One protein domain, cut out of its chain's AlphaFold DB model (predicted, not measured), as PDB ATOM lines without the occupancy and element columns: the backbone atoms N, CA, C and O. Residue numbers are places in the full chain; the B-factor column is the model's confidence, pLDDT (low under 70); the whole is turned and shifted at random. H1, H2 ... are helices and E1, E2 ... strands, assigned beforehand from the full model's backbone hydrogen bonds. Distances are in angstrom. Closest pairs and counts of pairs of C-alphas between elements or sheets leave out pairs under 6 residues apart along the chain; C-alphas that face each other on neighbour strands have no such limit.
ATOM      1  N   GLN A  25     337.591 312.682 264.345       61.56
ATOM      2  CA  GLN A  25     337.590 312.350 262.927       61.56
ATOM      3  C   GLN A  25     336.701 313.323 262.149       61.56
ATOM      4  O   GLN A  25     335.596 313.671 262.568       61.56
ATOM      5  N   LEU A  26     337.194 313.793 261.003       68.38
ATOM      6  CA  LEU A  26     336.356 314.502 260.038       68.38
ATOM      7  C   LEU A  26     335.275 313.541 259.521       68.38
ATOM      8  O   LEU A  26     335.572 312.387 259.211       68.38
ATOM      9  N   SER A  27     334.024 314.006 259.440       58.78
ATOM     10  CA  SER A  27     332.949 313.243 258.800       58.78
ATOM     11  C   SER A  27     333.337 312.956 257.346       58.78
ATOM     12  O   SER A  27     333.840 313.848 256.663       58.78
ATOM     13  N   TYR A  28     333.159 311.705 256.921       55.88
ATOM     14  CA  TYR A  28     333.680 311.159 255.666       55.88
ATOM     15  C   TYR A  28     333.274 311.967 254.417       55.88
ATOM     16  O   TYR A  28     332.198 312.561 254.383       55.88
ATOM     17  N   ASP A  29     334.142 311.902 253.395       55.66
ATOM     18  CA  ASP A  29     334.038 312.490 252.043       55.66
ATOM     19  C   ASP A  29     334.479 313.959 251.848       55.66
ATOM     20  O   ASP A  29     333.770 314.796 251.291       55.66
ATOM     21  N   LEU A  30     335.725 314.278 252.224       62.81
ATOM     22  CA  LEU A  30     336.389 315.504 251.761       62.81
ATOM     23  C   LEU A  30     337.030 315.269 250.388       62.81
ATOM     24  O   LEU A  30     338.096 314.659 250.279       62.81
ATOM     25  N   SER A  31     336.388 315.773 249.332       60.09
ATOM     26  CA  SER A  31     337.011 315.772 248.007       60.09
ATOM     27  C   SER A  31     338.231 316.698 247.994       60.09
ATOM     28  O   SER A  31     338.192 317.792 248.563       60.09
ATOM     29  N   ASP A  32     339.295 316.296 247.297       57.84
ATOM     30  CA  ASP A  32     340.523 317.093 247.155       57.84
ATOM     31  C   ASP A  32     340.266 318.487 246.566       57.84
ATOM     32  O   ASP A  32     340.988 319.432 246.860       57.84
ATOM     33  N   LYS A  33     339.194 318.638 245.778       52.06
ATOM     34  CA  LYS A  33     338.791 319.916 245.178       52.06
ATOM     35  C   LYS A  33     338.282 320.939 246.189       52.06
ATOM     36  O   LYS A  33     338.265 322.109 245.853       52.06
ATOM     37  N   ILE A  34     337.841 320.518 247.375       55.22
ATOM     38  CA  ILE A  34     337.347 321.435 248.418       55.22
ATOM     39  C   ILE A  34     338.515 321.926 249.297       55.22
ATOM     40  O   ILE A  34     338.359 322.835 250.103       55.22
ATOM     41  N   ILE A  35     339.705 321.342 249.140       57.75
ATOM     42  CA  ILE A  35     340.915 321.715 249.873       57.75
ATOM     43  C   ILE A  35     341.837 322.426 248.892       57.75
ATOM     44  O   ILE A  35     342.715 321.815 248.290       57.75
ATOM     45  N   HIS A  36     341.607 323.722 248.705       57.97
ATOM     46  CA  HIS A  36     342.470 324.545 247.867       57.97
ATOM     47  C   HIS A  36     343.758 324.877 248.636       57.97
ATOM     48  O   HIS A  36     343.682 325.569 249.654       57.97
ATOM     49  N   PRO A  37     344.935 324.373 248.211       59.62
ATOM     50  CA  PRO A  37     346.186 324.678 248.888       59.62
ATOM     51  C   PRO A  37     346.518 326.163 248.702       59.62
ATOM     52  O   PRO A  37     346.790 326.615 247.597       59.62
ATOM     53  N   LEU A  38     346.489 326.904 249.804       64.81
ATOM     54  CA  LEU A  38     346.787 328.328 249.899       64.81
ATOM     55  C   LEU A  38     348.291 328.620 249.797       64.81
ATOM     56  O   LEU A  38     348.733 329.590 249.192       64.81
ATOM     57  N   SER A  39     349.089 327.811 250.491       64.62
ATOM     58  CA  SER A  39     350.542 327.937 250.574       64.62
ATOM     59  C   SER A  39     351.123 326.602 251.005       64.62
ATOM     60  O   SER A  39     350.618 325.999 251.954       64.62
ATOM     61  N   CYS A  40     352.168 326.146 250.319       70.88
ATOM     62  CA  CYS A  40     352.853 324.893 250.616       70.88
ATOM     63  C   CYS A  40     354.291 325.161 251.056       70.88
ATOM     64  O   CYS A  40     354.935 326.089 250.564       70.88
ATOM     65  N   ASN A  41     354.803 324.347 251.974       68.88
ATOM     66  CA  ASN A  41     356.227 324.338 252.292       68.88
ATOM     67  C   ASN A  41     356.994 323.353 251.386       68.88
ATOM     68  O   ASN A  41     356.412 322.655 250.563       68.88
ATOM     69  N   GLN A  42     358.313 323.276 251.570       68.62
ATOM     70  CA  GLN A  42     359.212 322.393 250.807       68.62
ATOM     71  C   GLN A  42     358.972 320.881 250.995       68.62
ATOM     72  O   GLN A  42     359.656 320.079 250.367       68.62
ATOM     73  N   TYR A  43     358.058 320.491 251.886       66.06
ATOM     74  CA  TYR A  43     357.693 319.102 252.172       66.06
ATOM     75  C   TYR A  43     356.278 318.766 251.675       66.06
ATOM     76  O   TYR A  43     355.674 317.812 252.160       66.06
ATOM     77  N   ASP A  44     355.731 319.575 250.760       66.75
ATOM     78  CA  ASP A  44     354.378 319.441 250.201       66.75
ATOM     79  C   ASP A  44     353.252 319.503 251.253       66.75
ATOM     80  O   ASP A  44     352.142 319.010 251.044       66.75
ATOM     81  N   ILE A  45     353.518 320.142 252.398       62.84
ATOM     82  CA  ILE A  45     352.509 320.411 253.427       62.84
ATOM     83  C   ILE A  45     351.884 321.756 253.102       62.84
ATOM     84  O   ILE A  45     352.591 322.767 253.061       62.84
ATOM     85  N   CYS A  46     350.574 321.773 252.888       66.62
ATOM     86  CA  CYS A  46     349.866 322.940 252.384       66.62
ATOM     87  C   CYS A  46     348.789 323.409 253.355       66.62
ATOM     88  O   CYS A  46     347.969 322.612 253.802       66.62
ATOM     89  N   SER A  47     348.726 324.707 253.642       64.12
ATOM     90  CA  SER A  47     347.534 325.279 254.271       64.12
ATOM     91  C   SER A  47     346.381 325.341 253.270       64.12
ATOM     92  O   SER A  47     346.613 325.444 252.074       64.12
ATOM     93  N   ALA A  48     345.145 325.249 253.742       62.75
ATOM     94  CA  ALA A  48     343.923 325.251 252.951       62.75
ATOM     95  C   ALA A  48     342.816 326.011 253.694       62.75
ATOM     96  O   ALA A  48     342.693 325.908 254.919       62.75
ATOM     97  N   LEU A  49     341.996 326.766 252.965       65.88
ATOM     98  CA  LEU A  49     340.723 327.257 253.485       65.88
ATOM     99  C   LEU A  49     339.639 326.237 253.146       65.88
ATOM    100  O   LEU A  49     339.586 325.708 252.042       65.88
ATOM    101  N   TYR A  50     338.778 325.951 254.115       64.56
ATOM    102  CA  TYR A  50     337.561 325.184 253.906       64.56
ATOM    103  C   TYR A  50     336.384 326.024 254.390       64.56
ATOM    104  O   TYR A  50     336.407 326.609 255.475       64.56
ATOM    105  N   ILE A  51     335.317 326.058 253.603       54.03
ATOM    106  CA  ILE A  51     334.058 326.653 254.032       54.03
ATOM    107  C   ILE A  51     333.054 325.530 254.142       54.03
ATOM    108  O   ILE A  51     332.721 324.880 253.155       54.03
ATOM    109  N   ASP A  52     332.561 325.320 255.356       53.56
ATOM    110  CA  ASP A  52     331.293 324.630 255.494       53.56
ATOM    111  C   ASP A  52     330.193 325.648 255.250       53.56
ATOM    112  O   ASP A  52     330.122 326.674 255.933       53.56
ATOM    113  N   HIS A  53     329.385 325.398 254.229       48.72
ATOM    114  CA  HIS A  53     328.257 326.259 253.912       48.72
ATOM    115  C   HIS A  53     327.092 326.062 254.897       48.72
ATOM    116  O   HIS A  53     326.160 326.875 254.890       48.72
ATOM    117  N   ASP A  54     327.168 325.057 255.779       48.78
ATOM    118  CA  ASP A  54     326.197 324.833 256.841       48.78
ATOM    119  C   ASP A  54     326.397 325.811 258.013       48.78
ATOM    120  O   ASP A  54     327.508 326.125 258.446       48.78
ATOM    121  N   ARG A  55     325.284 326.349 258.527       45.00
ATOM    122  CA  ARG A  55     325.287 327.336 259.620       45.00
ATOM    123  C   ARG A  55     325.562 326.670 260.983       45.00
ATOM    124  O   ARG A  55     325.014 325.600 261.235       45.00
ATOM    125  N   PRO A  56     326.270 327.345 261.916       52.28
ATOM    126  CA  PRO A  56     326.831 328.696 261.804       52.28
ATOM    127  C   PRO A  56     328.067 328.742 260.897       52.28
ATOM    128  O   PRO A  56     328.913 327.852 260.962       52.28
ATOM    129  N   LYS A  57     328.184 329.801 260.075       62.44
ATOM    130  CA  LYS A  57     329.352 329.975 259.205       62.44
ATOM    131  C   LYS A  57     330.582 330.137 260.087       62.44
ATOM    132  O   LYS A  57     330.674 331.071 260.880       62.44
ATOM    133  N   THR A  58     331.481 329.173 259.996       66.06
ATOM    134  CA  THR A  58     332.767 329.189 260.688       66.06
ATOM    135  C   THR A  58     333.851 329.123 259.633       66.06
ATOM    136  O   THR A  58     333.721 328.395 258.646       66.06
ATOM    137  N   LEU A  59     334.923 329.886 259.826       76.00
ATOM    138  CA  LEU A  59     336.090 329.790 258.967       76.00
ATOM    139  C   LEU A  59     336.820 328.498 259.340       76.00
ATOM    140  O   LEU A  59     337.471 328.433 260.386       76.00
ATOM    141  N   LYS A  60     336.680 327.440 258.536       76.75
ATOM    142  CA  LYS A  60     337.409 326.193 258.775       76.75
ATOM    143  C   LYS A  60     338.773 326.296 258.123       76.75
ATOM    144  O   LYS A  60     338.914 326.462 256.917       76.75
ATOM    145  N   LEU A  61     339.793 326.203 258.954       80.75
ATOM    146  CA  LEU A  61     341.174 326.232 258.517       80.75
ATOM    147  C   LEU A  61     341.670 324.802 258.443       80.75
ATOM    148  O   LEU A  61     341.516 324.053 259.409       80.75
ATOM    149  N   ALA A  62     342.225 324.426 257.300       78.94
ATOM    150  CA  ALA A  62     342.763 323.104 257.050       78.94
ATOM    151  C   ALA A  62     344.262 323.180 256.734       78.94
ATOM    152  O   ALA A  62     344.766 324.180 256.234       78.94
ATOM    153  N   VAL A  63     344.986 322.113 257.043       77.12
ATOM    154  CA  VAL A  63     346.364 321.890 256.618       77.12
ATOM    155  C   VAL A  63     346.445 320.464 256.091       77.12
ATOM    156  O   VAL A  63     346.100 319.519 256.800       77.12
ATOM    157  N   SER A  64     346.853 320.321 254.836       75.62
ATOM    158  CA  SER A  64     347.056 319.055 254.139       75.62
ATOM    159  C   SER A  64     348.518 318.614 254.235       75.62
ATOM    160  O   SER A  64     349.415 319.450 254.206       75.62
ATOM    161  N   GLY A  65     348.753 317.307 254.332       68.38
ATOM    162  CA  GLY A  65     350.073 316.665 254.381       68.38
ATOM    163  C   GLY A  65     350.405 316.025 255.734       68.38
ATOM    164  O   GLY A  65     351.075 314.992 255.782       68.38
ATOM    165  N   GLU A  66     349.867 316.546 256.844       74.56
ATOM    166  CA  GLU A  66     350.214 316.109 258.207       74.56
ATOM    167  C   GLU A  66     349.037 316.146 259.197       74.56
ATOM    168  O   GLU A  66     348.081 316.899 259.031       74.56
ATOM    169  N   TYR A  67     349.142 315.363 260.281       78.12
ATOM    170  CA  TYR A  67     348.205 315.365 261.417       78.12
ATOM    171  C   TYR A  67     348.744 316.152 262.614       78.12
ATOM    172  O   TYR A  67     348.792 315.652 263.738       78.12
ATOM    173  N   HIS A  68     349.177 317.388 262.381       82.38
ATOM    174  CA  HIS A  68     349.565 318.282 263.467       82.38
ATOM    175  C   HIS A  68     348.382 319.140 263.915       82.38
ATOM    176  O   HIS A  68     347.661 319.715 263.098       82.38
ATOM    177  N   SER A  69     348.192 319.239 265.235       85.62
ATOM    178  CA  SER A  69     347.120 320.056 265.805       85.62
ATOM    179  C   SER A  69     347.297 321.516 265.402       85.62
ATOM    180  O   SER A  69     348.389 322.068 265.547       85.62
ATOM    181  N   ILE A  70     346.219 322.138 264.923       87.88
ATOM    182  CA  ILE A  70     346.130 323.573 264.678       87.88
ATOM    183  C   ILE A  70     345.832 324.250 266.019       87.88
ATOM    184  O   ILE A  70     344.752 324.092 266.596       87.88
ATOM    185  N   ASN A  71     346.804 324.999 266.525       89.94
ATOM    186  CA  ASN A  71     346.755 325.612 267.849       89.94
ATOM    187  C   ASN A  71     346.102 326.991 267.813       89.94
ATOM    188  O   ASN A  71     345.336 327.328 268.712       89.94
ATOM    189  N   SER A  72     346.381 327.773 266.771       91.25
ATOM    190  CA  SER A  72     345.857 329.128 266.630       91.25
ATOM    191  C   SER A  72     345.804 329.561 265.171       91.25
ATOM    192  O   SER A  72     346.523 329.030 264.322       91.25
ATOM    193  N   ALA A  73     344.998 330.582 264.909       91.62
ATOM    194  CA  ALA A  73     344.999 331.296 263.648       91.62
ATOM    195  C   ALA A  73     344.892 332.802 263.882       91.62
ATOM    196  O   ALA A  73     344.306 333.256 264.867       91.62
ATOM    197  N   THR A  74     345.501 333.586 263.003       93.62
ATOM    198  CA  THR A  74     345.535 335.044 263.104       93.62
ATOM    199  C   THR A  74     345.381 335.649 261.723       93.62
ATOM    200  O   THR A  74     346.084 335.277 260.786       93.62
ATOM    201  N   LEU A  75     344.445 336.582 261.602       92.38
ATOM    202  CA  LEU A  75     344.265 337.377 260.405       92.38
ATOM    203  C   LEU A  75     345.035 338.683 260.573       92.38
ATOM    204  O   LEU A  75     344.786 339.442 261.505       92.38
ATOM    205  N   TRP A  76     345.979 338.941 259.685       94.19
ATOM    206  CA  TRP A  76     346.748 340.174 259.657       94.19
ATOM    207  C   TRP A  76     346.137 341.091 258.607       94.19
ATOM    208  O   TRP A  76     346.135 340.740 257.432       94.19
ATOM    209  N   ILE A  77     345.605 342.238 259.020       93.81
ATOM    210  CA  ILE A  77     344.989 343.235 258.137       93.81
ATOM    211  C   ILE A  77     345.797 344.521 258.263       93.81
ATOM    212  O   ILE A  77     345.858 345.086 259.352       93.81
ATOM    213  N   ASP A  78     346.435 344.966 257.182       93.50
ATOM    214  CA  ASP A  78     347.270 346.177 257.154       93.50
ATOM    215  C   ASP A  78     348.279 346.233 258.325       93.50
ATOM    216  O   ASP A  78     348.452 347.252 258.990       93.50
ATOM    217  N   ASN A  79     348.938 345.097 258.586       91.12
ATOM    218  CA  ASN A  79     349.887 344.857 259.689       91.12
ATOM    219  C   ASN A  79     349.289 344.827 261.111       91.12
ATOM    220  O   ASN A  79     350.034 344.651 262.074       91.12
ATOM    221  N   ALA A  80     347.969 344.932 261.272       94.94
ATOM    222  CA  ALA A  80     347.291 344.707 262.546       94.94
ATOM    223  C   ALA A  80     346.849 343.241 262.691       94.94
ATOM    224  O   ALA A  80     346.262 342.668 261.773       94.94
ATOM    225  N   ALA A  81     347.117 342.640 263.852       94.62
ATOM    226  CA  ALA A  81     346.777 341.250 264.146       94.62
ATOM    227  C   ALA A  81     345.366 341.113 264.734       94.62
ATOM    228  O   ALA A  81     345.027 341.756 265.728       94.62
ATOM    229  N   TYR A  82     344.583 340.200 264.167       93.88
ATOM    230  CA  TYR A  82     343.257 339.812 264.632       93.88
ATOM    231  C   TYR A  82     343.253 338.309 264.904       93.88
ATOM    232  O   TYR A  82     343.151 337.489 263.988       93.88
ATOM    233  N   ALA A  83     343.426 337.941 266.173       93.69
ATOM    234  CA  ALA A  83     343.400 336.545 266.589       93.69
ATOM    235  C   ALA A  83     342.000 335.953 266.376       93.69
ATOM    236  O   ALA A  83     340.993 336.590 266.686       93.69
ATOM    237  N   LEU A  84     341.950 334.732 265.846       91.44
ATOM    238  CA  LEU A  84     340.705 334.002 265.660       91.44
ATOM    239  C   LEU A  84     340.504 333.014 266.809       91.44
ATOM    240  O   LEU A  84     341.435 332.315 267.217       91.44
ATOM    241  N   THR A  85     339.271 332.916 267.290       90.75
ATOM    242  CA  THR A  85     338.901 332.044 268.403       90.75
ATOM    243  C   THR A  85     338.431 330.696 267.852       90.75
ATOM    244  O   THR A  85     337.516 330.660 267.021       90.75
ATOM    245  N   PRO A  86     339.037 329.566 268.254       89.94
ATOM    246  CA  PRO A  86     338.589 328.255 267.800       89.94
ATOM    247  C   PRO A  86     337.194 327.953 268.354       89.94
ATOM    248  O   PRO A  86     336.940 328.145 269.540       89.94
ATOM    249  N   THR A  87     336.291 327.436 267.520       86.50
ATOM    250  CA  THR A  87     334.917 327.126 267.965       86.50
ATOM    251  C   THR A  87     334.787 325.747 268.610       86.50
ATOM    252  O   THR A  87     333.770 325.442 269.225       86.50
ATOM    253  N   ILE A  88     335.827 324.917 268.498       85.38
ATOM    254  CA  ILE A  88     335.946 323.619 269.170       85.38
ATOM    255  C   ILE A  88     337.316 323.493 269.847       85.38
ATOM    256  O   ILE A  88     338.308 324.089 269.411       85.38
ATOM    257  N   ALA A  89     337.396 322.679 270.901       85.25
ATOM    258  CA  ALA A  89     338.607 322.522 271.712       85.25
ATOM    259  C   ALA A  89     339.760 321.793 270.995       85.25
ATOM    260  O   ALA A  89     340.908 321.910 271.418       85.25
ATOM    261  N   TYR A  90     339.476 321.076 269.908       84.38
ATOM    262  CA  TYR A  90     340.417 320.159 269.273       84.38
ATOM    263  C   TYR A  90     340.509 320.320 267.754       84.38
ATOM    264  O   TYR A  90     339.627 320.881 267.110       84.38
ATOM    265  N   THR A  91     341.589 319.801 267.174       86.81
ATOM    266  CA  THR A  91     341.750 319.689 265.718       86.81
ATOM    267  C   THR A  91     341.135 318.379 265.245       86.81
ATOM    268  O   THR A  91     341.378 317.332 265.844       86.81
ATOM    269  N   ARG A  92     340.336 318.433 264.181       85.56
ATOM    270  CA  ARG A  92     339.799 317.247 263.516       85.56
ATOM    271  C   ARG A  92     340.783 316.757 262.464       85.56
ATOM    272  O   ARG A  92     341.308 317.561 261.705       85.56
ATOM    273  N   ASN A  93     340.993 315.454 262.388       83.94
ATOM    274  CA  ASN A  93     341.910 314.828 261.445       83.94
ATOM    275  C   ASN A  93     341.149 313.899 260.493       83.94
ATOM    276  O   ASN A  93     340.153 313.283 260.870       83.94
ATOM    277  N   GLY A  94     341.612 313.777 259.254       80.31
ATOM    278  CA  GLY A  94     340.994 312.895 258.265       80.31
ATOM    279  C   GLY A  94     341.826 312.733 257.001       80.31
ATOM    280  O   GLY A  94     342.951 313.219 256.914       80.31
ATOM    281  N   ARG A  95     341.274 312.044 256.003       80.19
ATOM    282  CA  ARG A  95     341.914 311.908 254.692       80.19
ATOM    283  C   ARG A  95     341.009 312.423 253.583       80.19
ATOM    284  O   ARG A  95     339.793 312.279 253.687       80.19
ATOM    285  N   THR A  96     341.601 312.989 252.535       75.62
ATOM    286  CA  THR A  96     340.889 313.242 251.277       75.62
ATOM    287  C   THR A  96     340.604 311.939 250.526       75.62
ATOM    288  O   THR A  96     341.150 310.884 250.862       75.62
ATOM    289  N   HIS A  97     339.814 312.023 249.450       76.19
ATOM    290  CA  HIS A  97     339.627 310.934 248.480       76.19
ATOM    291  C   HIS A  97     340.926 310.410 247.876       76.19
ATOM    292  O   HIS A  97     341.092 309.198 247.760       76.19
ATOM    293  N   SER A  98     341.862 311.294 247.528       73.44
ATOM    294  CA  SER A  98     343.184 310.882 247.044       73.44
ATOM    295  C   SER A  98     344.102 310.323 248.145       73.44
ATOM    296  O   SER A  98     345.197 309.845 247.857       73.44
ATOM    297  N   GLY A  99     343.655 310.329 249.407       73.94
ATOM    298  CA  GLY A  99     344.368 309.751 250.544       73.94
ATOM    299  C   GLY A  99     345.276 310.727 251.295       73.94
ATOM    300  O   GLY A  99     345.961 310.290 252.232       73.94
ATOM    301  N   ASN A 100     345.262 312.018 250.944       75.31
ATOM    302  CA  ASN A 100     346.042 313.056 251.618       75.31
ATOM    303  C   ASN A 100     345.558 313.249 253.051       75.31
ATOM    304  O   ASN A 100     344.360 313.343 253.302       75.31
ATOM    305  N   ARG A 101     346.493 313.320 254.000       81.06
ATOM    306  CA  ARG A 101     346.189 313.603 255.408       81.06
ATOM    307  C   ARG A 101     345.780 315.060 255.561       81.06
ATOM    308  O   ARG A 101     346.433 315.923 254.994       81.06
ATOM    309  N   ILE A 102     344.755 315.325 256.357       81.38
ATOM    310  CA  ILE A 102     344.284 316.676 256.653       81.38
ATOM    311  C   ILE A 102     344.110 316.834 258.156       81.38
ATOM    312  O   ILE A 102     343.491 315.986 258.802       81.38
ATOM    313  N   ALA A 103     344.576 317.959 258.675       85.00
ATOM    314  CA  ALA A 103     344.187 318.518 259.959       85.00
ATOM    315  C   ALA A 103     343.275 319.729 259.716       85.00
ATOM    316  O   ALA A 103     343.591 320.573 258.885       85.00
ATOM    317  N   MET A 104     342.145 319.839 260.412       86.00
ATOM    318  CA  MET A 104     341.172 320.916 260.231       86.00
ATOM    319  C   MET A 104     340.623 321.403 261.566       86.00
ATOM    320  O   MET A 104     340.278 320.610 262.444       86.00
ATOM    321  N   ARG A 105     340.464 322.718 261.710       87.12
ATOM    322  CA  ARG A 105     339.835 323.313 262.887       87.12
ATOM    323  C   ARG A 105     338.981 324.533 262.504       87.12
ATOM    324  O   ARG A 105     339.463 325.391 261.766       87.12
ATOM    325  N   PRO A 106     337.719 324.614 262.963       86.31
ATOM    326  CA  PRO A 106     336.870 325.787 262.779       86.31
ATOM    327  C   PRO A 106     337.265 326.932 263.717       86.31
ATOM    328  O   PRO A 106     337.535 326.724 264.903       86.31
ATOM    329  N   PHE A 107     337.226 328.146 263.179       87.38
ATOM    330  CA  PHE A 107     337.492 329.395 263.876       87.38
ATOM    331  C   PHE A 107     336.375 330.413 263.631       87.38
ATOM    332  O   PHE A 107     335.675 330.383 262.616       87.38
ATOM    333  N   THR A 108     336.233 331.334 264.576       87.00
ATOM    334  CA  THR A 108     335.398 332.529 264.471       87.00
ATOM    335  C   THR A 108     336.220 333.763 264.828       87.00
ATOM    336  O   THR A 108     337.296 333.657 265.415       87.00
ATOM    337  N   SER A 109     335.711 334.942 264.488       86.75
ATOM    338  CA  SER A 109     336.228 336.201 265.012       86.75
ATOM    339  C   SER A 109     335.245 336.754 266.035       86.75
ATOM    340  O   SER A 109     334.046 336.821 265.773       86.75
ATOM    341  N   GLU A 110     335.751 337.179 267.188       85.75
ATOM    342  CA  GLU A 110     334.949 337.873 268.205       85.75
ATOM    343  C   GLU A 110     334.543 339.279 267.752       85.75
ATOM    344  O   GLU A 110     333.536 339.824 268.199       85.75
ATOM    345  N   GLN A 111     335.315 339.863 266.834       85.00
ATOM    346  CA  GLN A 111     335.051 341.174 266.257       85.00
ATOM    347  C   GLN A 111     334.496 341.032 264.833       85.00
ATOM    348  O   GLN A 111     334.946 340.160 264.084       85.00
ATOM    349  N   PRO A 112     333.574 341.902 264.397       83.94
ATOM    350  CA  PRO A 112     333.151 341.939 263.003       83.94
ATOM    351  C   PRO A 112     334.308 342.444 262.121       83.94
ATOM    352  O   PRO A 112     334.654 343.623 262.138       83.94
ATOM    353  N   LEU A 113     334.920 341.548 261.339       86.81
ATOM    354  CA  LEU A 113     336.073 341.881 260.480       86.81
ATOM    355  C   LEU A 113     335.691 342.224 259.037       86.81
ATOM    356  O   LEU A 113     336.537 342.694 258.283       86.81
ATOM    357  N   LYS A 114     334.435 342.014 258.634       84.62
ATOM    358  CA  LYS A 114     334.003 342.132 257.234       84.62
ATOM    359  C   LYS A 114     334.299 343.503 256.622       84.62
ATOM    360  O   LYS A 114     334.890 343.572 255.549       84.62
ATOM    361  N   GLU A 115     333.917 344.581 257.300       85.25
ATOM    362  CA  GLU A 115     334.137 345.948 256.805       85.25
ATOM    363  C   GLU A 115     335.632 346.280 256.726       85.25
ATOM    364  O   GLU A 115     336.096 346.828 255.726       85.25
ATOM    365  N   LYS A 116     336.406 345.855 257.735       89.25
ATOM    366  CA  LYS A 116     337.869 346.000 257.747       89.25
ATOM    367  C   LYS A 116     338.507 345.273 256.569       89.25
ATOM    368  O   LYS A 116     339.341 345.845 255.884       89.25
ATOM    369  N   LEU A 117     338.078 344.043 256.292       89.12
ATOM    370  CA  LEU A 117     338.568 343.260 255.159       89.12
ATOM    371  C   LEU A 117     338.249 343.929 253.819       89.12
ATOM    372  O   LEU A 117     339.107 344.003 252.943       89.12
ATOM    373  N   GLN A 118     337.045 344.470 253.648       86.88
ATOM    374  CA  GLN A 118     336.681 345.163 252.409       86.88
ATOM    375  C   GLN A 118     337.584 346.373 252.124       86.88
ATOM    376  O   GLN A 118     337.934 346.604 250.965       86.88
ATOM    377  N   GLN A 119     337.995 347.094 253.168       89.88
ATOM    378  CA  GLN A 119     338.840 348.289 253.074       89.88
ATOM    379  C   GLN A 119     340.345 347.996 253.113       89.88
ATOM    380  O   GLN A 119     341.135 348.863 252.750       89.88
ATOM    381  N   ALA A 120     340.741 346.794 253.532       90.06
ATOM    382  CA  ALA A 120     342.136 346.417 253.725       90.06
ATOM    383  C   ALA A 120     342.957 346.550 252.443       90.06
ATOM    384  O   ALA A 120     342.497 346.128 251.382       90.06
ATOM    385  N   ASN A 121     344.192 347.032 252.526       90.75
ATOM    386  CA  ASN A 121     345.119 346.993 251.393       90.75
ATOM    387  C   ASN A 121     345.890 345.677 251.357       90.75
ATOM    388  O   ASN A 121     346.140 345.145 250.278       90.75
ATOM    389  N   LYS A 122     346.210 345.134 252.534       92.00
ATOM    390  CA  LYS A 122     346.984 343.909 252.684       92.00
ATOM    391  C   LYS A 122     346.362 342.975 253.704       92.00
ATOM    392  O   LYS A 122     346.046 343.391 254.818       92.00
ATOM    393  N   VAL A 123     346.201 341.706 253.337       90.62
ATOM    394  CA  VAL A 123     345.640 340.684 254.225       90.62
ATOM    395  C   VAL A 123     346.455 339.406 254.156       90.62
ATOM    396  O   VAL A 123     346.642 338.850 253.074       90.62
ATOM    397  N   PHE A 124     346.869 338.902 255.318       90.88
ATOM    398  CA  PHE A 124     347.464 337.579 255.464       90.88
ATOM    399  C   PHE A 124     346.695 336.740 256.470       90.88
ATOM    400  O   PHE A 124     346.231 337.249 257.488       90.88
ATOM    401  N   LEU A 125     346.633 335.441 256.228       89.94
ATOM    402  CA  LEU A 125     346.174 334.464 257.199       89.94
ATOM    403  C   LEU A 125     347.367 333.652 257.691       89.94
ATOM    404  O   LEU A 125     348.014 332.964 256.908       89.94
ATOM    405  N   GLU A 126     347.623 333.708 258.988       91.12
ATOM    406  CA  GLU A 126     348.605 332.873 259.662       91.12
ATOM    407  C   GLU A 126     347.896 331.719 260.379       91.12
ATOM    408  O   GLU A 126     346.989 331.935 261.185       91.12
ATOM    409  N   ILE A 127     348.328 330.490 260.113       89.69
ATOM    410  CA  ILE A 127     347.866 329.263 260.761       89.69
ATOM    411  C   ILE A 127     349.055 328.652 261.489       89.69
ATOM    412  O   ILE A 127     350.062 328.313 260.866       89.69
ATOM    413  N   ARG A 128     348.946 328.470 262.807       89.56
ATOM    414  CA  ARG A 128     349.996 327.832 263.609       89.56
ATOM    415  C   ARG A 128     349.568 326.438 264.024       89.56
ATOM    416  O   ARG A 128     348.573 326.259 264.728       89.56
ATOM    417  N   GLN A 129     350.354 325.457 263.613       87.44
ATOM    418  CA  GLN A 129     350.301 324.097 264.118       87.44
ATOM    419  C   GLN A 129     351.305 323.899 265.259       87.44
ATOM    420  O   GLN A 129     352.147 324.753 265.523       87.44
ATOM    421  N   GLN A 130     351.229 322.752 265.931       84.25
ATOM    422  CA  GLN A 130     352.200 322.353 266.955       84.25
ATOM    423  C   GLN A 130     353.653 322.379 266.456       84.25
ATOM    424  O   GLN A 130     354.540 322.741 267.223       84.25
ATOM    425  N   SER A 131     353.880 322.006 265.197       80.94
ATOM    426  CA  SER A 131     355.230 321.821 264.655       80.94
ATOM    427  C   SER A 131     355.653 322.931 263.689       80.94
ATOM    428  O   SER A 131     356.844 323.167 263.540       80.94
ATOM    429  N   ASN A 132     354.696 323.615 263.049       81.81
ATOM    430  CA  ASN A 132     354.932 324.501 261.905       81.81
ATOM    431  C   ASN A 132     353.972 325.704 261.914       81.81
ATOM    432  O   ASN A 132     352.907 325.656 262.530       81.81
ATOM    433  N   SER A 133     354.299 326.751 261.158       84.88
ATOM    434  CA  SER A 133     353.393 327.866 260.862       84.88
ATOM    435  C   SER A 133     353.290 328.098 259.359       84.88
ATOM    436  O   SER A 133     354.301 328.054 258.659       84.88
ATOM    437  N   PHE A 134     352.086 328.397 258.885       84.44
ATOM    438  CA  PHE A 134     351.797 328.715 257.491       84.44
ATOM    439  C   PHE A 134     351.234 330.121 257.414       84.44
ATOM    440  O   PHE A 134     350.309 330.449 258.153       84.44
ATOM    441  N   THR A 135     351.765 330.929 256.504       85.31
ATOM    442  CA  THR A 135     351.250 332.269 256.235       85.31
ATOM    443  C   THR A 135     350.837 332.343 254.781       85.31
ATOM    444  O   THR A 135     351.650 332.129 253.886       85.31
ATOM    445  N   THR A 136     349.576 332.678 254.556       83.81
ATOM    446  CA  THR A 136     348.999 332.841 253.227       83.81
ATOM    447  C   THR A 136     348.678 334.304 252.994       83.81
ATOM    448  O   THR A 136     347.947 334.908 253.779       83.81
ATOM    449  N   LEU A 137     349.180 334.858 251.895       85.12
ATOM    450  CA  LEU A 137     348.779 336.171 251.402       85.12
ATOM    451  C   LEU A 137     347.429 336.061 250.683       85.12
ATOM    452  O   LEU A 137     347.288 335.297 249.738       85.12
ATOM    453  N   MET A 138     346.445 336.830 251.140       85.81
ATOM    454  CA  MET A 138     345.072 336.818 250.620       85.81
ATOM    455  C   MET A 138     344.775 338.047 249.752       85.81
ATOM    456  O   MET A 138     343.962 337.995 248.828       85.81
ATOM    457  N   LYS A 139     345.418 339.176 250.066       88.69
ATOM    458  CA  LYS A 139     345.270 340.453 249.364       88.69
ATOM    459  C   LYS A 139     346.549 341.269 249.511       88.69
ATOM    460  O   LYS A 139     347.064 341.342 250.625       88.69
ATOM    461  N   ASP A 140     347.009 341.897 248.434       89.50
ATOM    462  CA  ASP A 140     348.138 342.836 248.457       89.50
ATOM    463  C   ASP A 140     347.932 343.965 247.448       89.50
ATOM    464  O   ASP A 140     347.734 343.700 246.266       89.50
ATOM    465  N   GLU A 141     347.939 345.215 247.910       84.50
ATOM    466  CA  GLU A 141     347.920 346.432 247.078       84.50
ATOM    467  C   GLU A 141     346.888 346.412 245.925       84.50
ATOM    468  O   GLU A 141     347.135 346.863 244.810       84.50
ATOM    469  N   GLY A 142     345.691 345.880 246.196       71.00
ATOM    470  CA  GLY A 142     344.592 345.792 245.223       71.00
ATOM    471  C   GLY A 142     344.541 344.494 244.409       71.00
ATOM    472  O   GLY A 142     343.525 344.227 243.767       71.00
ATOM    473  N   VAL A 143     345.564 343.643 244.492       81.06
ATOM    474  CA  VAL A 143     345.535 342.273 243.967       81.06
ATOM    475  C   VAL A 143     344.779 341.382 244.948       81.06
ATOM    476  O   VAL A 143     345.125 341.282 246.125       81.06
ATOM    477  N   LEU A 144     343.718 340.738 244.459       82.75
ATOM    478  CA  LEU A 144     342.956 339.742 245.209       82.75
ATOM    479  C   LEU A 144     343.435 338.354 244.806       82.75
ATOM    480  O   LEU A 144     343.332 337.985 243.635       82.75
ATOM    481  N   HIS A 145     343.919 337.584 245.775       78.38
ATOM    482  CA  HIS A 145     344.220 336.180 245.548       78.38
ATOM    483  C   HIS A 145     342.920 335.361 245.541       78.38
ATOM    484  O   HIS A 145     341.871 335.819 246.012       78.38
ATOM    485  N   THR A 146     342.956 334.165 244.955       72.12
ATOM    486  CA  THR A 146     341.783 333.291 244.756       72.12
ATOM    487  C   THR A 146     340.991 333.072 246.051       72.12
ATOM    488  O   THR A 146     339.761 333.012 246.057       72.12
ATOM    489  N   GLU A 147     341.710 333.046 247.159       72.94
ATOM    490  CA  GLU A 147     341.282 332.612 248.481       72.94
ATOM    491  C   GLU A 147     340.642 333.764 249.272       72.94
ATOM    492  O   GLU A 147     339.975 333.563 250.290       72.94
ATOM    493  N   TRP A 148     340.717 334.986 248.727       79.12
ATOM    494  CA  TRP A 148     340.005 336.163 249.217       79.12
ATOM    495  C   TRP A 148     338.494 335.937 249.327       79.12
ATOM    496  O   TRP A 148     337.857 336.334 250.305       79.12
ATOM    497  N   LYS A 149     337.900 335.287 248.316       75.31
ATOM    498  CA  LYS A 149     336.454 335.019 248.289       75.31
ATOM    499  C   LYS A 149     336.042 334.065 249.405       75.31
ATOM    500  O   LYS A 149     334.976 334.243 249.994       75.31
ATOM    501  N   GLU A 150     336.891 333.088 249.698       74.25
ATOM    502  CA  GLU A 150     336.633 332.082 250.720       74.25
ATOM    503  C   GLU A 150     336.736 332.689 252.121       74.25
ATOM    504  O   GLU A 150     335.841 332.529 252.952       74.25
ATOM    505  N   LEU A 151     337.768 333.506 252.347       78.06
ATOM    506  CA  LEU A 151     337.913 334.269 253.581       78.06
ATOM    507  C   LEU A 151     336.673 335.135 253.859       78.06
ATOM    508  O   LEU A 151     336.116 335.093 254.957       78.06
ATOM    509  N   LEU A 152     336.202 335.894 252.862       78.38
ATOM    510  CA  LEU A 152     335.017 336.746 253.010       78.38
ATOM    511  C   LEU A 152     333.736 335.947 253.275       78.38
ATOM    512  O   LEU A 152     332.876 336.401 254.030       78.38
ATOM    513  N   ALA A 153     333.578 334.775 252.659       72.69
ATOM    514  CA  ALA A 153     332.416 333.924 252.887       72.69
ATOM    515  C   ALA A 153     332.403 333.302 254.296       72.69
ATOM    516  O   ALA A 153     331.320 333.156 254.862       72.69
ATOM    517  N   GLY A 154     333.571 333.020 254.885       69.94
ATOM    518  CA  GLY A 154     333.701 332.511 256.255       69.94
ATOM    519  C   GLY A 154     333.301 333.504 257.357       69.94
ATOM    520  O   GLY A 154     332.983 333.077 258.463       69.94
ATOM    521  N   PHE A 155     333.266 334.810 257.061       72.81
ATOM    522  CA  PHE A 155     332.852 335.875 257.994       72.81
ATOM    523  C   PHE A 155     331.459 336.474 257.695       72.81
ATOM    524  O   PHE A 155     331.116 337.527 258.236       72.81
ATOM    525  N   ASN A 156     330.668 335.843 256.818       60.00
ATOM    526  CA  ASN A 156     329.337 336.307 256.389       60.00
ATOM    527  C   ASN A 156     328.170 335.602 257.079       60.00
ATOM    528  O   ASN A 156     328.306 334.419 257.443       60.00
TER     529      ASN A 156
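What this domain is: This is residues 25 to 156 of the 156 residues of an uncharacterized protein of Amphritea opalescens (UniProt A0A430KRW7). One strongly twisted sheet of nine strands folds round into a flattened, incomplete barrel: E1, E2, E3 and E7 make one wall, E5, E4, E8 and E9 the other. The walls are joined through E5 and E7 and come near each other again at the edge strands E1 and E9, while E6 extends the first wall beside E7. H2 fills the gap between the hairpin of E2 and E3 and strand E9, and the short H1 lies at one end of the long axis, where it only grazes the sheet. The printed part has 132 residues, with nine named strands and two named helices; along the chain H1 comes between E7 and E8, and H2 follows E9; the sheet is branched, its neighbour pairs are antiparallel, and the class is mostly strand. The whole is compact, with a radius of gyration of the C-alphas of 13.8 A and spans of 39 by 33 by 26 A.

Where its parts are: Find C-alpha 36 at (342.470, 324.545, 247.867), where E1 begins and runs to residue 40. E2 holds residues 46 to 51 and E3 residues 59 to 64. Next come E4, residues 70 to 77 and 20.8 A long, and E5, residues 80 to 86 and 19.3 A. E6 is short, residues 92 to 95. Look for E7 from C-alpha 101 at (346.189, 313.603, 255.408) to residue 108, 23.6 A. H1 holds residues 114 to 119. E8, residues 122 to 129, measures 23.1 A, and E9, residues 133 to 140, 20.1 A. H2, residues 148 to 154, ends at C-alpha 154 at (333.701, 332.511, 256.255).

How they stand to each other: Start at E7, the strand with three neighbours: E3 lies on one side of it, and E5 and E6 on the other side. Here the pairing is staggered, with E6 beside residues 101 to 104 of E7 and E5 beside residues 106 to 108. Look for N 103 and O 63, 2.9 A, between E7 and E3; N 102 and O 94, 2.8 A, in the hairpin of E6 and E7; and N 85 and O 108, 2.8 A, between E5 and E7. From E3 walk outward through the meander E1 E2 E3, each strand the antiparallel neighbour of the one before: N 62 and O 48 are 2.8 A apart, and N 38 and O 47 are 2.7 A apart. From E5 go the other way, through its hairpin with E4, with N 82 and O 75 at 2.8 A. E4 and E8 are antiparallel at 170 degrees, with N 126 and O 74 at 2.8 A. The hairpin of E8 and E9 has N 136 and O 125 at 2.8 A. The closest C-alphas of E1 and E9 are those of Ser 39 and Thr 136, 5.8 A apart. H2 is on the sheet; its closest C-alpha pairs include Gly 154 with Leu 59 of E3, 4.5 A, and Trp 148 with Met 138 of E9, 5.3 A. H1 only grazes the sheet with residues 116 to 119, and is close to H2 but not clearly touching, at a shallow tilt of 19 degrees, opposite ways; Lys 114 and Leu 152 have their closest C-alphas, 6.9 A apart. In H1 and H2 every O i to N i+4 pair is within hydrogen-bond range.

The domain as a whole: The two C-alphas farthest apart are those of Gly 99 and Gln 119, 39.0 A. The printed part has no cut, and it ends at residue 156, the chain's last. No link is long; those from E2 to E3 and from E9 to H2 are short, and the others are tight. The mean pLDDT of the printed part is 77.9, and 36 residues are under 70, among them residues 25 to 39 and 41 to 58.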